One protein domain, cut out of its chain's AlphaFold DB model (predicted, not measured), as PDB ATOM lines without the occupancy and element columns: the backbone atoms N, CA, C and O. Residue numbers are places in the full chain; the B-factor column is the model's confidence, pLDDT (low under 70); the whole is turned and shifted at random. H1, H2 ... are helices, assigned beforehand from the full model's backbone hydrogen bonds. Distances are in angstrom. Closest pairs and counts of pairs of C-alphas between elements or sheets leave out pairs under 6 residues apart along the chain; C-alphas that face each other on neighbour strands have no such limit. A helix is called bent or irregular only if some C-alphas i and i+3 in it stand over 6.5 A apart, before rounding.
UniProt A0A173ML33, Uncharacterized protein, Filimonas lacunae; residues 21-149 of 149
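AT A GLANCE: This is residues 21 to 149 of the 149 residues of an uncharacterized protein of Filimonas lacunae (UniProt A0A173ML33). The longest helix, H5, crosses H3 in the middle of an elongated helical body and runs on to one end, where the chain folds back as H6 without touching any helix. On H3 pack H4, which makes a hairpin with it, and H1, which makes a second hairpin with H2 toward the other end of the body. The printed part has 129 residues with six named helices, H1 to H6 in order along the chain, and no named strand; the class is all helix. It is only just loose, close to compact, with a radius of gyration of the C-alphas of 16.8 A, and is a rod spanning 60 by 26 by 25 A.

IN THESE COORDINATES: H5, residues 105 to 129, is 34.2 A long and has a kink of 30 degrees near residue 120; it is neither bent nor irregular, but only just: C-alphas 119 and 122 are 6.4 A apart. H3, residues 63 to 81, is 27.0 A long. H4 is residues 88 to 100, 18.2 A, and H6 is residues 135 to 148, 20.7 A, ending at C-alpha 148 at (146.689, 194.157, 155.386). H1, residues 26 to 39, begins at C-alpha 26 at (158.754, 171.656, 140.681) and is 20.0 A long. H2, residues 47 to 56, is 14.2 A long.

HOW THE PARTS SIT: H3 is the hub, touching three helices. H5 touches it at a steep tilt of 46 degrees, the same way; the closest C-alphas, of Ala 74 and Gln 111, are 5.7 A apart. H4 touches residues 73 to 80 of H3 alone, at a shallow tilt of 5 degrees, opposite ways, with the C-alphas of Cys 80 and Glu 90 closest at 6.5 A. H1 touches residues 65 to 72 of H3 alone, at a shallow tilt of 23 degrees, the same way; the closest C-alphas are Pro 26 and Phe 65, 5.9 A. H1 and H2 touch as a helical hairpin at a shallow tilt of 31 degrees, closest at the C-alphas of Ala 29 and Ile 53, 5.8 A. H2 and H4 only just touch, only at their ends, with 3 pairs of C-alphas within 8 A; Ile 47 and Leu 100 are closest, 4.9 A between C-alphas. H5 and H6 are near each other. Every O i to N i+4 pair is within hydrogen-bond range in H1, H2, H4 and H6; H3 has 14 of 15 and H5 19 of 21.

THE WHOLE: The farthest C-alphas, of Phe 21 and Ser 131, are 60.2 A apart. The printed part has no cut and no long link. Residues 125 to 131, of which 125 to 129 belong to H5, stand free. The mean pLDDT of the printed part is 79.4; residues 21 to 22, 116 and 119 to 149 are under 70.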
ATOM      1  N   PHE A  21     161.929 155.703 137.760       56.31
ATOM      2  CA  PHE A  21     162.785 156.870 137.991       56.31
ATOM      3  C   PHE A  21     161.964 158.013 138.596       56.31
ATOM      4  O   PHE A  21     161.405 158.837 137.869       56.31
ATOM      5  N   HIS A  22     161.896 158.074 139.930       63.72
ATOM      6  CA  HIS A  22     161.323 159.195 140.688       63.72
ATOM      7  C   HIS A  22     162.106 160.486 140.403       63.72
ATOM      8  O   HIS A  22     162.991 160.869 141.165       63.72
ATOM      9  N   ARG A  23     161.817 161.159 139.284       73.69
ATOM     10  CA  ARG A  23     162.471 162.426 138.953       73.69
ATOM     11  C   ARG A  23     161.836 163.545 139.782       73.69
ATOM     12  O   ARG A  23     160.653 163.830 139.585       73.69
ATOM     13  N   PRO A  24     162.586 164.170 140.703       81.12
ATOM     14  CA  PRO A  24     162.099 165.335 141.426       81.12
ATOM     15  C   PRO A  24     161.822 166.467 140.435       81.12
ATOM     16  O   PRO A  24     162.640 166.717 139.546       81.12
ATOM     17  N   SER A  25     160.671 167.132 140.560       87.25
ATOM     18  CA  SER A  25     160.346 168.287 139.719       87.25
ATOM     19  C   SER A  25     159.468 169.308 140.447       87.25
ATOM     20  O   SER A  25     158.637 168.916 141.270       87.25
ATOM     21  N   PRO A  26     159.596 170.606 140.115       89.06
ATOM     22  CA  PRO A  26     158.754 171.656 140.681       89.06
ATOM     23  C   PRO A  26     157.249 171.408 140.533       89.06
ATOM     24  O   PRO A  26     156.510 171.619 141.488       89.06
ATOM     25  N   ASP A  27     156.799 170.886 139.392       89.50
ATOM     26  CA  ASP A  27     155.377 170.605 139.148       89.50
ATOM     27  C   ASP A  27     154.811 169.578 140.136       89.50
ATOM     28  O   ASP A  27     153.682 169.704 140.610       89.50
ATOM     29  N   ILE A  28     155.610 168.565 140.492       89.62
ATOM     30  CA  ILE A  28     155.223 167.579 141.507       89.62
ATOM     31  C   ILE A  28     155.118 168.251 142.878       89.62
ATOM     32  O   ILE A  28     154.173 167.964 143.607       89.62
ATOM     33  N   ALA A  29     156.033 169.167 143.210       92.81
ATOM     34  CA  ALA A  29     155.969 169.917 144.463       92.81
ATOM     35  C   ALA A  29     154.678 170.740 144.568       92.81
ATOM     36  O   ALA A  29     154.018 170.712 145.603       92.81
ATOM     37  N   VAL A  30     154.285 171.423 143.485       93.38
ATOM     38  CA  VAL A  30     153.028 172.187 143.417       93.38
ATOM     39  C   VAL A  30     151.833 171.268 143.685       93.38
ATOM     40  O   VAL A  30     150.994 171.581 144.526       93.38
ATOM     41  N   ILE A  31     151.771 170.104 143.034       92.06
ATOM     42  CA  ILE A  31     150.670 169.149 143.237       92.06
ATOM     43  C   ILE A  31     150.656 168.605 144.674       92.06
ATOM     44  O   ILE A  31     149.588 168.509 145.278       92.06
ATOM     45  N   GLU A  32     151.818 168.253 145.233       93.38
ATOM     46  CA  GLU A  32     151.930 167.744 146.606       93.38
ATOM     47  C   GLU A  32     151.474 168.797 147.634       93.38
ATOM     48  O   GLU A  32     150.664 168.471 148.501       93.38
ATOM     49  N   ILE A  33     151.891 170.062 147.492       94.38
ATOM     50  CA  ILE A  33     151.455 171.166 148.367       94.38
ATOM     51  C   ILE A  33     149.949 171.418 148.229       94.38
ATOM     52  O   ILE A  33     149.249 171.498 149.237       94.38
ATOM     53  N   ASN A  34     149.423 171.482 147.002       94.31
ATOM     54  CA  ASN A  34     147.984 171.634 146.775       94.31
ATOM     55  C   ASN A  34     147.188 170.512 147.455       94.31
ATOM     56  O   ASN A  34     146.172 170.756 148.100       94.31
ATOM     57  N   ASN A  35     147.649 169.269 147.325       92.94
ATOM     58  CA  ASN A  35     146.968 168.118 147.906       92.94
ATOM     59  C   ASN A  35     147.026 168.114 149.433       92.94
ATOM     60  O   ASN A  35     146.058 167.677 150.062       92.94
ATOM     61  N   LEU A  36     148.113 168.621 150.018       93.56
ATOM     62  CA  LEU A  36     148.225 168.840 151.457       93.56
ATOM     63  C   LEU A  36     147.174 169.860 151.923       93.56
ATOM     64  O   LEU A  36     146.358 169.539 152.785       93.56
ATOM     65  N   LEU A  37     147.106 171.020 151.260       92.94
ATOM     66  CA  LEU A  37     146.130 172.088 151.525       92.94
ATOM     67  C   LEU A  37     144.670 171.673 151.257       92.94
ATOM     68  O   LEU A  37     143.749 172.209 151.865       92.94
ATOM     69  N   ALA A  38     144.439 170.721 150.351       91.50
ATOM     70  CA  ALA A  38     143.109 170.179 150.070       91.50
ATOM     71  C   ALA A  38     142.655 169.127 151.094       91.50
ATOM     72  O   ALA A  38     141.459 168.852 151.194       91.50
ATOM     73  N   THR A  39     143.597 168.507 151.811       89.19
ATOM     74  CA  THR A  39     143.328 167.384 152.725       89.19
ATOM     75  C   THR A  39     143.293 167.822 154.181       89.19
ATOM     76  O   THR A  39     142.457 167.337 154.939       89.19
ATOM     77  N   LEU A  40     144.208 168.703 154.578       90.12
ATOM     78  CA  LEU A  40     144.364 169.156 155.953       90.12
ATOM     79  C   LEU A  40     143.895 170.600 156.089       90.12
ATOM     80  O   LEU A  40     143.989 171.394 155.154       90.12
ATOM     81  N   SER A  41     143.413 170.952 157.278       90.56
ATOM     82  CA  SER A  41     143.218 172.356 157.619       90.56
ATOM     83  C   SER A  41     144.581 173.049 157.721       90.56
ATOM     84  O   SER A  41     145.574 172.427 158.103       90.56
ATOM     85  N   ILE A  42     144.635 174.343 157.396       91.88
ATOM     86  CA  ILE A  42     145.882 175.132 157.404       91.88
ATOM     87  C   ILE A  42     146.569 175.076 158.778       91.88
ATOM     88  O   ILE A  42     147.791 175.108 158.867       91.88
ATOM     89  N   GLU A  43     145.790 174.957 159.851       92.31
ATOM     90  CA  GLU A  43     146.276 174.858 161.227       92.31
ATOM     91  C   GLU A  43     147.047 173.572 161.528       92.31
ATOM     92  O   GLU A  43     147.880 173.568 162.429       92.31
ATOM     93  N   ASN A  44     146.781 172.508 160.770       93.00
ATOM     94  CA  ASN A  44     147.372 171.187 160.966       93.00
ATOM     95  C   ASN A  44     148.551 170.924 160.020       93.00
ATOM     96  O   ASN A  44     149.050 169.805 159.973       93.00
ATOM     97  N   ILE A  45     148.974 171.931 159.252       93.31
ATOM     98  CA  ILE A  45     150.116 171.839 158.344       93.31
ATOM     99  C   ILE A  45     151.310 172.528 158.993       93.31
ATOM    100  O   ILE A  45     151.221 173.670 159.443       93.31
ATOM    101  N   SER A  46     152.451 171.850 159.007       94.56
ATOM    102  CA  SER A  46     153.712 172.397 159.501       94.56
ATOM    103  C   SER A  46     154.555 173.019 158.382       94.56
ATOM    104  O   SER A  46     154.529 172.594 157.225       94.56
ATOM    105  N   ILE A  47     155.388 174.002 158.744       93.88
ATOM    106  CA  ILE A  47     156.384 174.592 157.828       93.88
ATOM    107  C   ILE A  47     157.350 173.505 157.326       93.88
ATOM    108  O   ILE A  47     157.740 173.499 156.160       93.88
ATOM    109  N   SER A  48     157.705 172.552 158.195       93.62
ATOM    110  CA  SER A  48     158.592 171.435 157.867       93.62
ATOM    111  C   SER A  48     158.031 170.504 156.796       93.62
ATOM    112  O   SER A  48     158.806 170.013 155.980       93.62
ATOM    113  N   GLU A  49     156.715 170.274 156.753       93.62
ATOM    114  CA  GLU A  49     156.095 169.449 155.707       93.62
ATOM    115  C   GLU A  49     156.203 170.117 154.334       93.62
ATOM    116  O   GLU A  49     156.596 169.469 153.363       93.62
ATOM    117  N   ILE A  50     155.943 171.427 154.258       93.75
ATOM    118  CA  ILE A  50     156.117 172.204 153.023       93.75
ATOM    119  C   ILE A  50     157.588 172.192 152.591       93.75
ATOM    120  O   ILE A  50     157.897 171.828 151.455       93.75
ATOM    121  N   ALA A  51     158.512 172.490 153.508       93.19
ATOM    122  CA  ALA A  51     159.946 172.490 153.223       93.19
ATOM    123  C   ALA A  51     160.457 171.107 152.770       93.19
ATOM    124  O   ALA A  51     161.308 171.012 151.881       93.19
ATOM    125  N   ALA A  52     159.925 170.022 153.341       93.50
ATOM    126  CA  ALA A  52     160.255 168.661 152.929       93.50
ATOM    127  C   ALA A  52     159.809 168.382 151.484       93.50
ATOM    128  O   ALA A  52     160.590 167.816 150.715       93.50
ATOM    129  N   ILE A  53     158.607 168.821 151.090       93.25
ATOM    130  CA  ILE A  53     158.110 168.702 149.709       93.25
ATOM    131  C   ILE A  53     158.996 169.501 148.744       93.25
ATOM    132  O   ILE A  53     159.413 168.974 147.706       93.25
ATOM    133  N   GLU A  54     159.330 170.748 149.087       92.88
ATOM    134  CA  GLU A  54     160.184 171.616 148.268       92.88
ATOM    135  C   GLU A  54     161.582 171.020 148.065       92.88
ATOM    136  O   GLU A  54     162.091 170.978 146.937       92.88
ATOM    137  N   LYS A  55     162.187 170.510 149.146       91.94
ATOM    138  CA  LYS A  55     163.510 169.873 149.136       91.94
ATOM    139  C   LYS A  55     163.502 168.580 148.327       91.94
ATOM    140  O   LYS A  55     164.339 168.416 147.439       91.94
ATOM    141  N   LYS A  56     162.539 167.689 148.592       91.19
ATOM    142  CA  LYS A  56     162.355 166.413 147.877       91.19
ATOM    143  C   LYS A  56     162.283 166.627 146.368       91.19
ATOM    144  O   LYS A  56     162.843 165.838 145.615       91.19
ATOM    145  N   ASN A  57     161.631 167.703 145.935       89.50
ATOM    146  CA  ASN A  57     161.375 167.996 144.529       89.50
ATOM    147  C   ASN A  57     162.342 169.014 143.897       89.50
ATOM    148  O   ASN A  57     162.173 169.358 142.728       89.50
ATOM    149  N   LYS A  58     163.369 169.471 144.632       90.19
ATOM    150  CA  LYS A  58     164.371 170.456 144.172       90.19
ATOM    151  C   LYS A  58     163.739 171.748 143.622       90.19
ATOM    152  O   LYS A  58     164.214 172.313 142.637       90.19
ATOM    153  N   ALA A  59     162.650 172.198 144.245       88.12
ATOM    154  CA  ALA A  59     161.790 173.252 143.707       88.12
ATOM    155  C   ALA A  59     162.128 174.667 144.219       88.12
ATOM    156  O   ALA A  59     161.880 175.642 143.513       88.12
ATOM    157  N   TYR A  60     162.743 174.777 145.405       78.88
ATOM    158  CA  TYR A  60     162.904 176.027 146.168       78.88
ATOM    159  C   TYR A  60     163.444 177.227 145.363       78.88
ATOM    160  O   TYR A  60     162.918 178.330 145.469       78.88
ATOM    161  N   ALA A  61     164.455 177.018 144.514       78.31
ATOM    162  CA  ALA A  61     165.117 178.098 143.772       78.31
ATOM    163  C   ALA A  61     164.455 178.453 142.423       78.31
ATOM    164  O   ALA A  61     164.977 179.278 141.674       78.31
ATOM    165  N   LYS A  62     163.345 177.803 142.048       87.31
ATOM    166  CA  LYS A  62     162.718 178.004 140.733       87.31
ATOM    167  C   LYS A  62     161.677 179.122 140.795       87.31
ATOM    168  O   LYS A  62     160.715 179.041 141.551       87.31
ATOM    169  N   LYS A  63     161.839 180.148 139.953       85.38
ATOM    170  CA  LYS A  63     160.928 181.306 139.889       85.38
ATOM    171  C   LYS A  63     159.476 180.887 139.634       85.38
ATOM    172  O   LYS A  63     158.587 181.304 140.372       85.38
ATOM    173  N   ASP A  64     159.254 180.001 138.664       85.62
ATOM    174  CA  ASP A  64     157.907 179.522 138.325       85.62
ATOM    175  C   ASP A  64     157.269 178.765 139.491       85.62
ATOM    176  O   ASP A  64     156.078 178.906 139.751       85.62
ATOM    177  N   PHE A  65     158.062 178.019 140.262       89.88
ATOM    178  CA  PHE A  65     157.580 177.366 141.475       89.88
ATOM    179  C   PHE A  65     157.110 178.382 142.518       89.88
ATOM    180  O   PHE A  65     156.008 178.255 143.047       89.88
ATOM    181  N   ARG A  66     157.900 179.433 142.776       91.75
ATOM    182  CA  ARG A  66     157.516 180.496 143.719       91.75
ATOM    183  C   ARG A  66     156.251 181.234 143.275       91.75
ATOM    184  O   ARG A  66     155.428 181.566 144.124       91.75
ATOM    185  N   ALA A  67     156.047 181.415 141.968       90.75
ATOM    186  CA  ALA A  67     154.802 181.967 141.435       90.75
ATOM    187  C   ALA A  67     153.587 181.065 141.739       90.75
ATOM    188  O   ALA A  67     152.553 181.564 142.178       90.75
ATOM    189  N   HIS A  68     153.716 179.741 141.589       91.75
ATOM    190  CA  HIS A  68     152.658 178.796 141.976       91.75
ATOM    191  C   HIS A  68     152.392 178.804 143.487       91.75
ATOM    192  O   HIS A  68     151.241 178.774 143.916       91.75
ATOM    193  N   VAL A  69     153.447 178.894 144.300       92.00
ATOM    194  CA  VAL A  69     153.321 179.005 145.758       92.00
ATOM    195  C   VAL A  69     152.544 180.271 146.145       92.00
ATOM    196  O   VAL A  69     151.615 180.198 146.947       92.00
ATOM    197  N   ALA A  70     152.839 181.415 145.524       92.19
ATOM    198  CA  ALA A  70     152.067 182.644 145.720       92.19
ATOM    199  C   ALA A  70     150.598 182.495 145.275       92.19
ATOM    200  O   ALA A  70     149.695 183.014 145.933       92.19
ATOM    201  N   ALA A  71     150.339 181.734 144.208       93.06
ATOM    202  CA  ALA A  71     148.983 181.483 143.723       93.06
ATOM    203  C   ALA A  71     148.118 180.685 144.718       93.06
ATOM    204  O   ALA A  71     146.903 180.891 144.757       93.06
ATOM    205  N   PHE A  72     148.698 179.831 145.573       94.69
ATOM    206  CA  PHE A  72     147.933 179.181 146.648       94.69
ATOM    207  C   PHE A  72     147.389 180.193 147.657       94.69
ATOM    208  O   PHE A  72     146.234 180.088 148.071       94.69
ATOM    209  N   TYR A  73     148.191 181.200 148.014       93.31
ATOM    210  CA  TYR A  73     147.731 182.288 148.873       93.31
ATOM    211  C   TYR A  73     146.594 183.069 148.215       93.31
ATOM    212  O   TYR A  73     145.563 183.278 148.847       93.31
ATOM    213  N   ALA A  74     146.746 183.433 146.939       90.94
ATOM    214  CA  ALA A  74     145.703 184.129 146.186       90.94
ATOM    215  C   ALA A  74     144.401 183.317 146.101       90.94
ATOM    216  O   ALA A  74     143.325 183.864 146.311       90.94
ATOM    217  N   THR A  75     144.498 182.003 145.879       92.25
ATOM    218  CA  THR A  75     143.338 181.094 145.843       92.25
ATOM    219  C   THR A  75     142.596 181.085 147.180       92.25
ATOM    220  O   THR A  75     141.369 181.168 147.219       92.25
ATOM    221  N   TYR A  76     143.332 181.017 148.295       92.12
ATOM    222  CA  TYR A  76     142.723 181.062 149.623       92.12
ATOM    223  C   TYR A  76     142.139 182.444 149.938       92.12
ATOM    224  O   TYR A  76     141.042 182.534 150.477       92.12
ATOM    225  N   LEU A  77     142.825 183.522 149.548       88.44
ATOM    226  CA  LEU A  77     142.319 184.885 149.684       88.44
ATOM    227  C   LEU A  77     141.004 185.059 148.916       88.44
ATOM    228  O   LEU A  77     140.015 185.469 149.509       88.44
ATOM    229  N   GLN A  78     140.948 184.667 147.642       87.56
ATOM    230  CA  GLN A  78     139.717 184.698 146.843       87.56
ATOM    231  C   GLN A  78     138.582 183.911 147.500       87.56
ATOM    232  O   GLN A  78     137.438 184.361 147.514       87.56
ATOM    233  N   HIS A  79     138.896 182.748 148.073       87.69
ATOM    234  CA  HIS A  79     137.921 181.951 148.803       87.69
ATOM    235  C   HIS A  79     137.329 182.713 149.997       87.69
ATOM    236  O   HIS A  79     136.106 182.776 150.112       87.69
ATOM    237  N   CYS A  80     138.171 183.331 150.831       84.31
ATOM    238  CA  CYS A  80     137.723 184.146 151.965       84.31
ATOM    239  C   CYS A  80     136.874 185.347 151.516       84.31
ATOM    240  O   CYS A  80     135.973 185.782 152.221       84.31
ATOM    241  N   LEU A  81     137.157 185.901 150.338       78.50
ATOM    242  CA  LEU A  81     136.477 187.091 149.827       78.50
ATOM    243  C   LEU A  81     135.169 186.792 149.084       78.50
ATOM    244  O   LEU A  81     134.414 187.717 148.801       78.50
ATOM    245  N   LYS A  82     134.856 185.519 148.809       77.62
ATOM    246  CA  LYS A  82     133.687 185.123 148.008       77.62
ATOM    247  C   LYS A  82     132.351 185.636 148.561       77.62
ATOM    248  O   LYS A  82     131.445 185.916 147.786       77.62
ATOM    249  N   ASN A  83     132.236 185.752 149.883       75.19
ATOM    250  CA  ASN A  83     131.008 186.190 150.552       75.19
ATOM    251  C   ASN A  83     131.080 187.649 151.026       75.19
ATOM    252  O   ASN A  83     130.274 188.047 151.864       75.19
ATOM    253  N   LEU A  84     132.072 188.418 150.557       70.38
ATOM    254  CA  LEU A  84     132.324 189.804 150.972       70.38
ATOM    255  C   LEU A  84     132.402 189.975 152.501       70.38
ATOM    256  O   LEU A  84     132.045 191.005 153.070       70.38
ATOM    257  N   TYR A  85     132.866 188.926 153.180       74.75
ATOM    258  CA  TYR A  85     133.060 188.883 154.616       74.75
ATOM    259  C   TYR A  85     134.228 187.957 154.922       74.75
ATOM    260  O   TYR A  85     134.233 186.811 154.486       74.75
ATOM    261  N   VAL A  86     135.191 188.448 155.702       78.19
ATOM    262  CA  VAL A  86     136.334 187.662 156.171       78.19
ATOM    263  C   VAL A  86     136.253 187.595 157.692       78.19
ATOM    264  O   VAL A  86     136.311 188.614 158.389       78.19
ATOM    265  N   SER A  87     136.110 186.379 158.200       84.38
ATOM    266  CA  SER A  87     136.107 186.063 159.625       84.38
ATOM    267  C   SER A  87     137.508 186.143 160.238       84.38
ATOM    268  O   SER A  87     138.527 185.989 159.560       84.38
ATOM    269  N   ASP A  88     137.586 186.277 161.561       84.31
ATOM    270  CA  ASP A  88     138.874 186.294 162.269       84.31
ATOM    271  C   ASP A  88     139.650 184.975 162.106       84.31
ATOM    272  O   ASP A  88     140.883 184.958 162.082       84.31
ATOM    273  N   THR A  89     138.934 183.859 161.927       88.00
ATOM    274  CA  THR A  89     139.548 182.553 161.641       88.00
ATOM    275  C   THR A  89     140.193 182.536 160.257       88.00
ATOM    276  O   THR A  89     141.314 182.050 160.111       88.00
ATOM    277  N   GLU A  90     139.545 183.110 159.246       87.69
ATOM    278  CA  GLU A  90     140.116 183.247 157.901       87.69
ATOM    279  C   GLU A  90     141.322 184.189 157.884       87.69
ATOM    280  O   GLU A  90     142.337 183.865 157.267       87.69
ATOM    281  N   ILE A  91     141.279 185.297 158.636       86.62
ATOM    282  CA  ILE A  91     142.438 186.190 158.822       86.62
ATOM    283  C   ILE A  91     143.604 185.422 159.454       86.62
ATOM    284  O   ILE A  91     144.742 185.504 158.981       86.62
ATOM    285  N   LYS A  92     143.341 184.647 160.515       89.69
ATOM    286  CA  LYS A  92     144.362 183.816 161.167       89.69
ATOM    287  C   LYS A  92     144.960 182.810 160.184       89.69
ATOM    288  O   LYS A  92     146.183 182.696 160.106       89.69
ATOM    289  N   ARG A  93     144.127 182.134 159.392       91.75
ATOM    290  CA  ARG A  93     144.567 181.173 158.371       91.75
ATOM    291  C   ARG A  93     145.377 181.828 157.257       91.75
ATOM    292  O   ARG A  93     146.412 181.283 156.898       91.75
ATOM    293  N   LEU A  94     145.002 183.016 156.778       90.12
ATOM    294  CA  LEU A  94     145.803 183.789 155.818       90.12
ATOM    295  C   LEU A  94     147.189 184.131 156.388       90.12
ATOM    296  O   LEU A  94     148.202 183.957 155.707       90.12
ATOM    297  N   LYS A  95     147.259 184.559 157.656       89.81
ATOM    298  CA  LYS A  95     148.535 184.832 158.343       89.81
ATOM    299  C   LYS A  95     149.394 183.572 158.482       89.81
ATOM    300  O   LYS A  95     150.609 183.643 158.303       89.81
ATOM    301  N   MET A  96     148.785 182.426 158.786       92.81
ATOM    302  CA  MET A  96     149.485 181.140 158.847       92.81
ATOM    303  C   MET A  96     149.968 180.699 157.468       92.81
ATOM    304  O   MET A  96     151.133 180.347 157.325       92.81
ATOM    305  N   LEU A  97     149.120 180.793 156.446       92.50
ATOM    306  CA  LEU A  97     149.446 180.402 155.079       92.50
ATOM    307  C   LEU A  97     150.613 181.223 154.521       92.50
ATOM    308  O   LEU A  97     151.531 180.657 153.937       92.50
ATOM    309  N   LYS A  98     150.651 182.536 154.792       92.06
ATOM    310  CA  LYS A  98     151.812 183.388 154.487       92.06
ATOM    311  C   LYS A  98     153.112 182.811 155.062       92.06
ATOM    312  O   LYS A  98     154.116 182.752 154.356       92.06
ATOM    313  N   LYS A  99     153.093 182.396 156.336       92.69
ATOM    314  CA  LYS A  99     154.259 181.814 157.020       92.69
ATOM    315  C   LYS A  99     154.626 180.444 156.446       92.69
ATOM    316  O   LYS A  99     155.791 180.220 156.148       92.69
ATOM    317  N   LEU A 100     153.644 179.562 156.249       93.62
ATOM    318  CA  LEU A 100     153.844 178.215 155.698       93.62
ATOM    319  C   LEU A 100     154.489 178.245 154.313       93.62
ATOM    320  O   LEU A 100     155.393 177.467 154.034       93.62
ATOM    321  N   LEU A 101     154.050 179.174 153.469       92.19
ATOM    322  CA  LEU A 101     154.526 179.323 152.096       92.19
ATOM    323  C   LEU A 101     155.773 180.221 151.982       92.19
ATOM    324  O   LEU A 101     156.300 180.424 150.884       92.19
ATOM    325  N   SER A 102     156.259 180.752 153.111       92.31
ATOM    326  CA  SER A 102     157.415 181.652 153.186       92.31
ATOM    327  C   SER A 102     157.309 182.819 152.193       92.31
ATOM    328  O   SER A 102     158.225 183.076 151.413       92.31
ATOM    329  N   LEU A 103     156.145 183.477 152.155       89.25
ATOM    330  CA  LEU A 103     155.882 184.609 151.262       89.25
ATOM    331  C   LEU A 103     156.353 185.919 151.901       89.25
ATOM    332  O   LEU A 103     156.021 186.219 153.053       89.25
ATOM    333  N   ASP A 104     157.099 186.709 151.134       87.31
ATOM    334  CA  ASP A 104     157.526 188.044 151.537       87.31
ATOM    335  C   ASP A 104     156.387 189.072 151.405       87.31
ATOM    336  O   ASP A 104     155.340 188.821 150.802       87.31
ATOM    337  N   MET A 105     156.565 190.241 152.027       79.94
ATOM    338  CA  MET A 105     155.558 191.306 151.979       79.94
ATOM    339  C   MET A 105     155.263 191.800 150.556       79.94
ATOM    340  O   MET A 105     154.080 191.910 150.237       79.94
ATOM    341  N   PRO A 106     156.261 192.047 149.682       83.00
ATOM    342  CA  PRO A 106     155.994 192.470 148.309       83.00
ATOM    343  C   PRO A 106     155.117 191.483 147.530       83.00
ATOM    344  O   PRO A 106     154.144 191.900 146.903       83.00
ATOM    345  N   THR A 107     155.391 190.175 147.620       84.12
ATOM    346  CA  THR A 107     154.577 189.151 146.947       84.12
ATOM    347  C   THR A 107     153.156 189.132 147.496       84.12
ATOM    348  O   THR A 107     152.201 189.018 146.730       84.12
ATOM    349  N   ILE A 108     152.995 189.266 148.816       81.00
ATOM    350  CA  ILE A 108     151.677 189.327 149.453       81.00
ATOM    351  C   ILE A 108     150.889 190.533 148.939       81.00
ATOM    352  O   ILE A 108     149.769 190.350 148.473       81.00
ATOM    353  N   LEU A 109     151.475 191.733 148.956       77.25
ATOM    354  CA  LEU A 109     150.829 192.949 148.452       77.25
ATOM    355  C   LEU A 109     150.434 192.813 146.978       77.25
ATOM    356  O   LEU A 109     149.327 193.188 146.604       77.25
ATOM    357  N   GLN A 110     151.289 192.197 146.158       83.69
ATOM    358  CA  GLN A 110     150.966 191.912 144.762       83.69
ATOM    359  C   GLN A 110     149.755 190.974 144.625       83.69
ATOM    360  O   GLN A 110     148.897 191.211 143.775       83.69
ATOM    361  N   GLN A 111     149.661 189.915 145.440       83.88
ATOM    362  CA  GLN A 111     148.494 189.024 145.408       83.88
ATOM    363  C   GLN A 111     147.226 189.723 145.908       83.88
ATOM    364  O   GLN A 111     146.163 189.498 145.338       83.88
ATOM    365  N   HIS A 112     147.327 190.589 146.921       79.62
ATOM    366  CA  HIS A 112     146.202 191.412 147.381       79.62
ATOM    367  C   HIS A 112     145.695 192.339 146.287       79.62
ATOM    368  O   HIS A 112     144.500 192.330 146.015       79.62
ATOM    369  N   ALA A 113     146.590 193.070 145.620       76.62
ATOM    370  CA  ALA A 113     146.227 193.940 144.506       76.62
ATOM    371  C   ALA A 113     145.559 193.143 143.380       76.62
ATOM    372  O   ALA A 113     144.468 193.486 142.944       76.62
ATOM    373  N   LYS A 114     146.150 192.011 142.979       82.25
ATOM    374  CA  LYS A 114     145.603 191.168 141.910       82.25
ATOM    375  C   LYS A 114     144.210 190.623 142.241       82.25
ATOM    376  O   LYS A 114     143.297 190.719 141.427       82.25
ATOM    377  N   VAL A 115     144.051 190.029 143.422       81.12
ATOM    378  CA  VAL A 115     142.766 189.463 143.853       81.12
ATOM    379  C   VAL A 115     141.736 190.570 144.069       81.12
ATOM    380  O   VAL A 115     140.568 190.393 143.726       81.12
ATOM    381  N   GLY A 116     142.167 191.712 144.601       69.81
ATOM    382  CA  GLY A 116     141.330 192.887 144.776       69.81
ATOM    383  C   GLY A 116     140.847 193.466 143.449       69.81
ATOM    384  O   GLY A 116     139.666 193.762 143.313       69.81
ATOM    385  N   ASP A 117     141.699 193.548 142.432       70.31
ATOM    386  CA  ASP A 117     141.293 194.000 141.099       70.31
ATOM    387  C   ASP A 117     140.278 193.042 140.456       70.31
ATOM    388  O   ASP A 117     139.298 193.468 139.840       70.31
ATOM    389  N   GLU A 118     140.490 191.732 140.617       71.25
ATOM    390  CA  GLU A 118     139.611 190.700 140.064       71.25
ATOM    391  C   GLU A 118     138.234 190.664 140.743       71.25
ATOM    392  O   GLU A 118     137.227 190.507 140.051       71.25
ATOM    393  N   LEU A 119     138.181 190.810 142.072       66.19
ATOM    394  CA  LEU A 119     136.943 190.712 142.855       66.19
ATOM    395  C   LEU A 119     136.244 192.052 143.088       66.19
ATOM    396  O   LEU A 119     135.026 192.064 143.227       66.19
ATOM    397  N   TYR A 120     136.981 193.161 143.139       60.94
ATOM    398  CA  TYR A 120     136.414 194.492 143.353       60.94
ATOM    399  C   TYR A 120     136.373 195.286 142.065       60.94
ATOM    400  O   TYR A 120     135.291 195.659 141.657       60.94
ATOM    401  N   HIS A 121     137.490 195.559 141.389       58.34
ATOM    402  CA  HIS A 121     137.465 196.535 140.291       58.34
ATOM    403  C   HIS A 121     136.593 196.131 139.100       58.34
ATOM    404  O   HIS A 121     135.999 197.009 138.472       58.34
ATOM    405  N   LYS A 122     136.465 194.833 138.809       57.81
ATOM    406  CA  LYS A 122     135.538 194.354 137.773       57.81
ATOM    407  C   LYS A 122     134.064 194.479 138.205       57.81
ATOM    408  O   LYS A 122     133.362 195.259 137.562       57.81
ATOM    409  N   PRO A 123     133.604 193.858 139.311       54.84
ATOM    410  CA  PRO A 123     132.207 193.982 139.738       54.84
ATOM    411  C   PRO A 123     131.820 195.388 140.211       54.84
ATOM    412  O   PRO A 123     130.682 195.792 140.047       54.84
ATOM    413  N   PHE A 124     132.746 196.171 140.767       49.06
ATOM    414  CA  PHE A 124     132.518 197.556 141.200       49.06
ATOM    415  C   PHE A 124     132.286 198.497 140.017       49.06
ATOM    416  O   PHE A 124     131.430 199.370 140.102       49.06
ATOM    417  N   LYS A 125     132.999 198.323 138.892       52.62
ATOM    418  CA  LYS A 125     132.690 199.064 137.655       52.62
ATOM    419  C   LYS A 125     131.311 198.700 137.106       52.62
ATOM    420  O   LYS A 125     130.615 199.582 136.615       52.62
ATOM    421  N   GLU A 126     130.922 197.433 137.216       54.38
ATOM    422  CA  GLU A 126     129.590 196.958 136.826       54.38
ATOM    423  C   GLU A 126     128.503 197.516 137.772       54.38
ATOM    424  O   GLU A 126     127.528 198.099 137.305       54.38
ATOM    425  N   ALA A 127     128.718 197.480 139.092       47.66
ATOM    426  CA  ALA A 127     127.787 197.960 140.118       47.66
ATOM    427  C   ALA A 127     127.670 199.494 140.199       47.66
ATOM    428  O   ALA A 127     126.609 200.009 140.543       47.66
ATOM    429  N   ILE A 128     128.726 200.248 139.859       47.78
ATOM    430  CA  ILE A 128     128.637 201.708 139.679       47.78
ATOM    431  C   ILE A 128     127.815 202.054 138.437       47.78
ATOM    432  O   ILE A 128     127.116 203.066 138.456       47.78
ATOM    433  N   SER A 129     127.836 201.220 137.390       54.03
ATOM    434  CA  SER A 129     126.889 201.388 136.281       54.03
ATOM    435  C   SER A 129     125.437 201.129 136.721       54.03
ATOM    436  O   SER A 129     124.529 201.783 136.215       54.03
ATOM    437  N   ASP A 130     125.245 200.289 137.746       50.28
ATOM    438  CA  ASP A 130     123.947 199.914 138.332       50.28
ATOM    439  C   ASP A 130     123.540 200.717 139.592       50.28
ATOM    440  O   ASP A 130     122.517 200.442 140.216       50.28
ATOM    441  N   SER A 131     124.278 201.774 139.951       47.31
ATOM    442  CA  SER A 131     123.883 202.770 140.966       47.31
ATOM    443  C   SER A 131     123.557 202.250 142.382       47.31
ATOM    444  O   SER A 131     122.750 202.868 143.080       47.31
ATOM    445  N   SER A 132     124.172 201.168 142.880       49.81
ATOM    446  CA  SER A 132     124.038 200.834 144.310       49.81
ATOM    447  C   SER A 132     125.247 200.083 144.874       49.81
ATOM    448  O   SER A 132     125.555 198.974 144.449       49.81
ATOM    449  N   LEU A 133     125.911 200.688 145.864       53.75
ATOM    450  CA  LEU A 133     126.838 200.006 146.768       53.75
ATOM    451  C   LEU A 133     126.200 199.968 148.151       53.75
ATOM    452  O   LEU A 133     125.776 200.993 148.689       53.75
ATOM    453  N   THR A 134     126.128 198.784 148.740       58.62
ATOM    454  CA  THR A 134     125.542 198.588 150.060       58.62
ATOM    455  C   THR A 134     126.537 198.957 151.160       58.62
ATOM    456  O   THR A 134     127.755 198.815 151.038       58.62
ATOM    457  N   ARG A 135     126.017 199.392 152.311       54.66
ATOM    458  CA  ARG A 135     126.825 199.775 153.483       54.66
ATOM    459  C   ARG A 135     127.717 198.634 154.004       54.66
ATOM    460  O   ARG A 135     128.778 198.893 154.573       54.66
ATOM    461  N   SER A 136     127.303 197.382 153.807       52.50
ATOM    462  CA  SER A 136     128.086 196.180 154.126       52.50
ATOM    463  C   SER A 136     129.331 196.044 153.250       52.50
ATOM    464  O   SER A 136     130.397 195.720 153.771       52.50
ATOM    465  N   GLU A 137     129.229 196.361 151.958       53.28
ATOM    466  CA  GLU A 137     130.350 196.299 151.013       53.28
ATOM    467  C   GLU A 137     131.408 197.358 151.346       53.28
ATOM    468  O   GLU A 137     132.598 197.054 151.405       53.28
ATOM    469  N   THR A 138     130.990 198.581 151.687       55.97
ATOM    470  CA  THR A 138     131.916 199.653 152.099       55.97
ATOM    471  C   THR A 138     132.656 199.319 153.396       55.97
ATOM    472  O   THR A 138     133.862 199.535 153.516       55.97
ATOM    473  N   SER A 139     131.947 198.769 154.386       58.94
ATOM    474  CA  SER A 139     132.548 198.432 155.681       58.94
ATOM    475  C   SER A 139     133.524 197.253 155.583       58.94
ATOM    476  O   SER A 139     134.485 197.177 156.351       58.94
ATOM    477  N   PHE A 140     133.293 196.346 154.636       57.50
ATOM    478  CA  PHE A 140     134.188 195.240 154.320       57.50
ATOM    479  C   PHE A 140     135.500 195.715 153.684       57.50
ATOM    480  O   PHE A 140     136.570 195.306 154.141       57.50
ATOM    481  N   LEU A 141     135.429 196.634 152.712       56.25
ATOM    482  CA  LEU A 141     136.604 197.233 152.062       56.25
ATOM    483  C   LEU A 141     137.547 197.890 153.078       56.25
ATOM    484  O   LEU A 141     138.743 197.601 153.095       56.25
ATOM    485  N   PHE A 142     136.995 198.677 154.006       60.66
ATOM    486  CA  PHE A 142     137.765 199.296 155.091       60.66
ATOM    487  C   PHE A 142     138.426 198.276 156.027       60.66
ATOM    488  O   PHE A 142     139.530 198.496 156.529       60.66
ATOM    489  N   LYS A 143     137.751 197.155 156.305       63.25
ATOM    490  CA  LYS A 143     138.285 196.110 157.188       63.25
ATOM    491  C   LYS A 143     139.435 195.359 156.518       63.25
ATOM    492  O   LYS A 143     140.400 195.011 157.197       63.25
ATOM    493  N   LEU A 144     139.356 195.144 155.206       60.12
ATOM    494  CA  LEU A 144     140.448 194.587 154.414       60.12
ATOM    495  C   LEU A 144     141.668 195.496 154.418       60.12
ATOM    496  O   LEU A 144     142.738 195.049 154.819       60.12
ATOM    497  N   GLU A 145     141.493 196.762 154.048       61.22
ATOM    498  CA  GLU A 145     142.574 197.748 154.014       61.22
ATOM    499  C   GLU A 145     143.320 197.793 155.359       61.22
ATOM    500  O   GLU A 145     144.538 197.640 155.408       61.22
ATOM    501  N   LYS A 146     142.584 197.846 156.478       62.47
ATOM    502  CA  LYS A 146     143.169 197.832 157.831       62.47
ATOM    503  C   LYS A 146     143.800 196.510 158.269       62.47
ATOM    504  O   LYS A 146     144.596 196.511 159.202       62.47
ATOM    505  N   THR A 147     143.408 195.377 157.692       54.62
ATOM    506  CA  THR A 147     143.951 194.059 158.078       54.62
ATOM    507  C   THR A 147     145.286 193.771 157.387       54.62
ATOM    508  O   THR A 147     146.049 192.922 157.863       54.62
ATOM    509  N   PHE A 148     145.555 194.446 156.265       50.84
ATOM    510  CA  PHE A 148     146.689 194.157 155.386       50.84
ATOM    511  C   PHE A 148     147.697 195.312 155.228       50.84
ATOM    512  O   PHE A 148     148.744 195.081 154.617       50.84
ATOM    513  N   HIS A 149     147.426 196.483 155.819       39.09
ATOM    514  CA  HIS A 149     148.433 197.480 156.214       39.09
ATOM    515  C   HIS A 149     149.110 197.101 157.539       39.09
ATOM    516  O   HIS A 149     150.321 197.387 157.669       39.09
TER     517      HIS A 149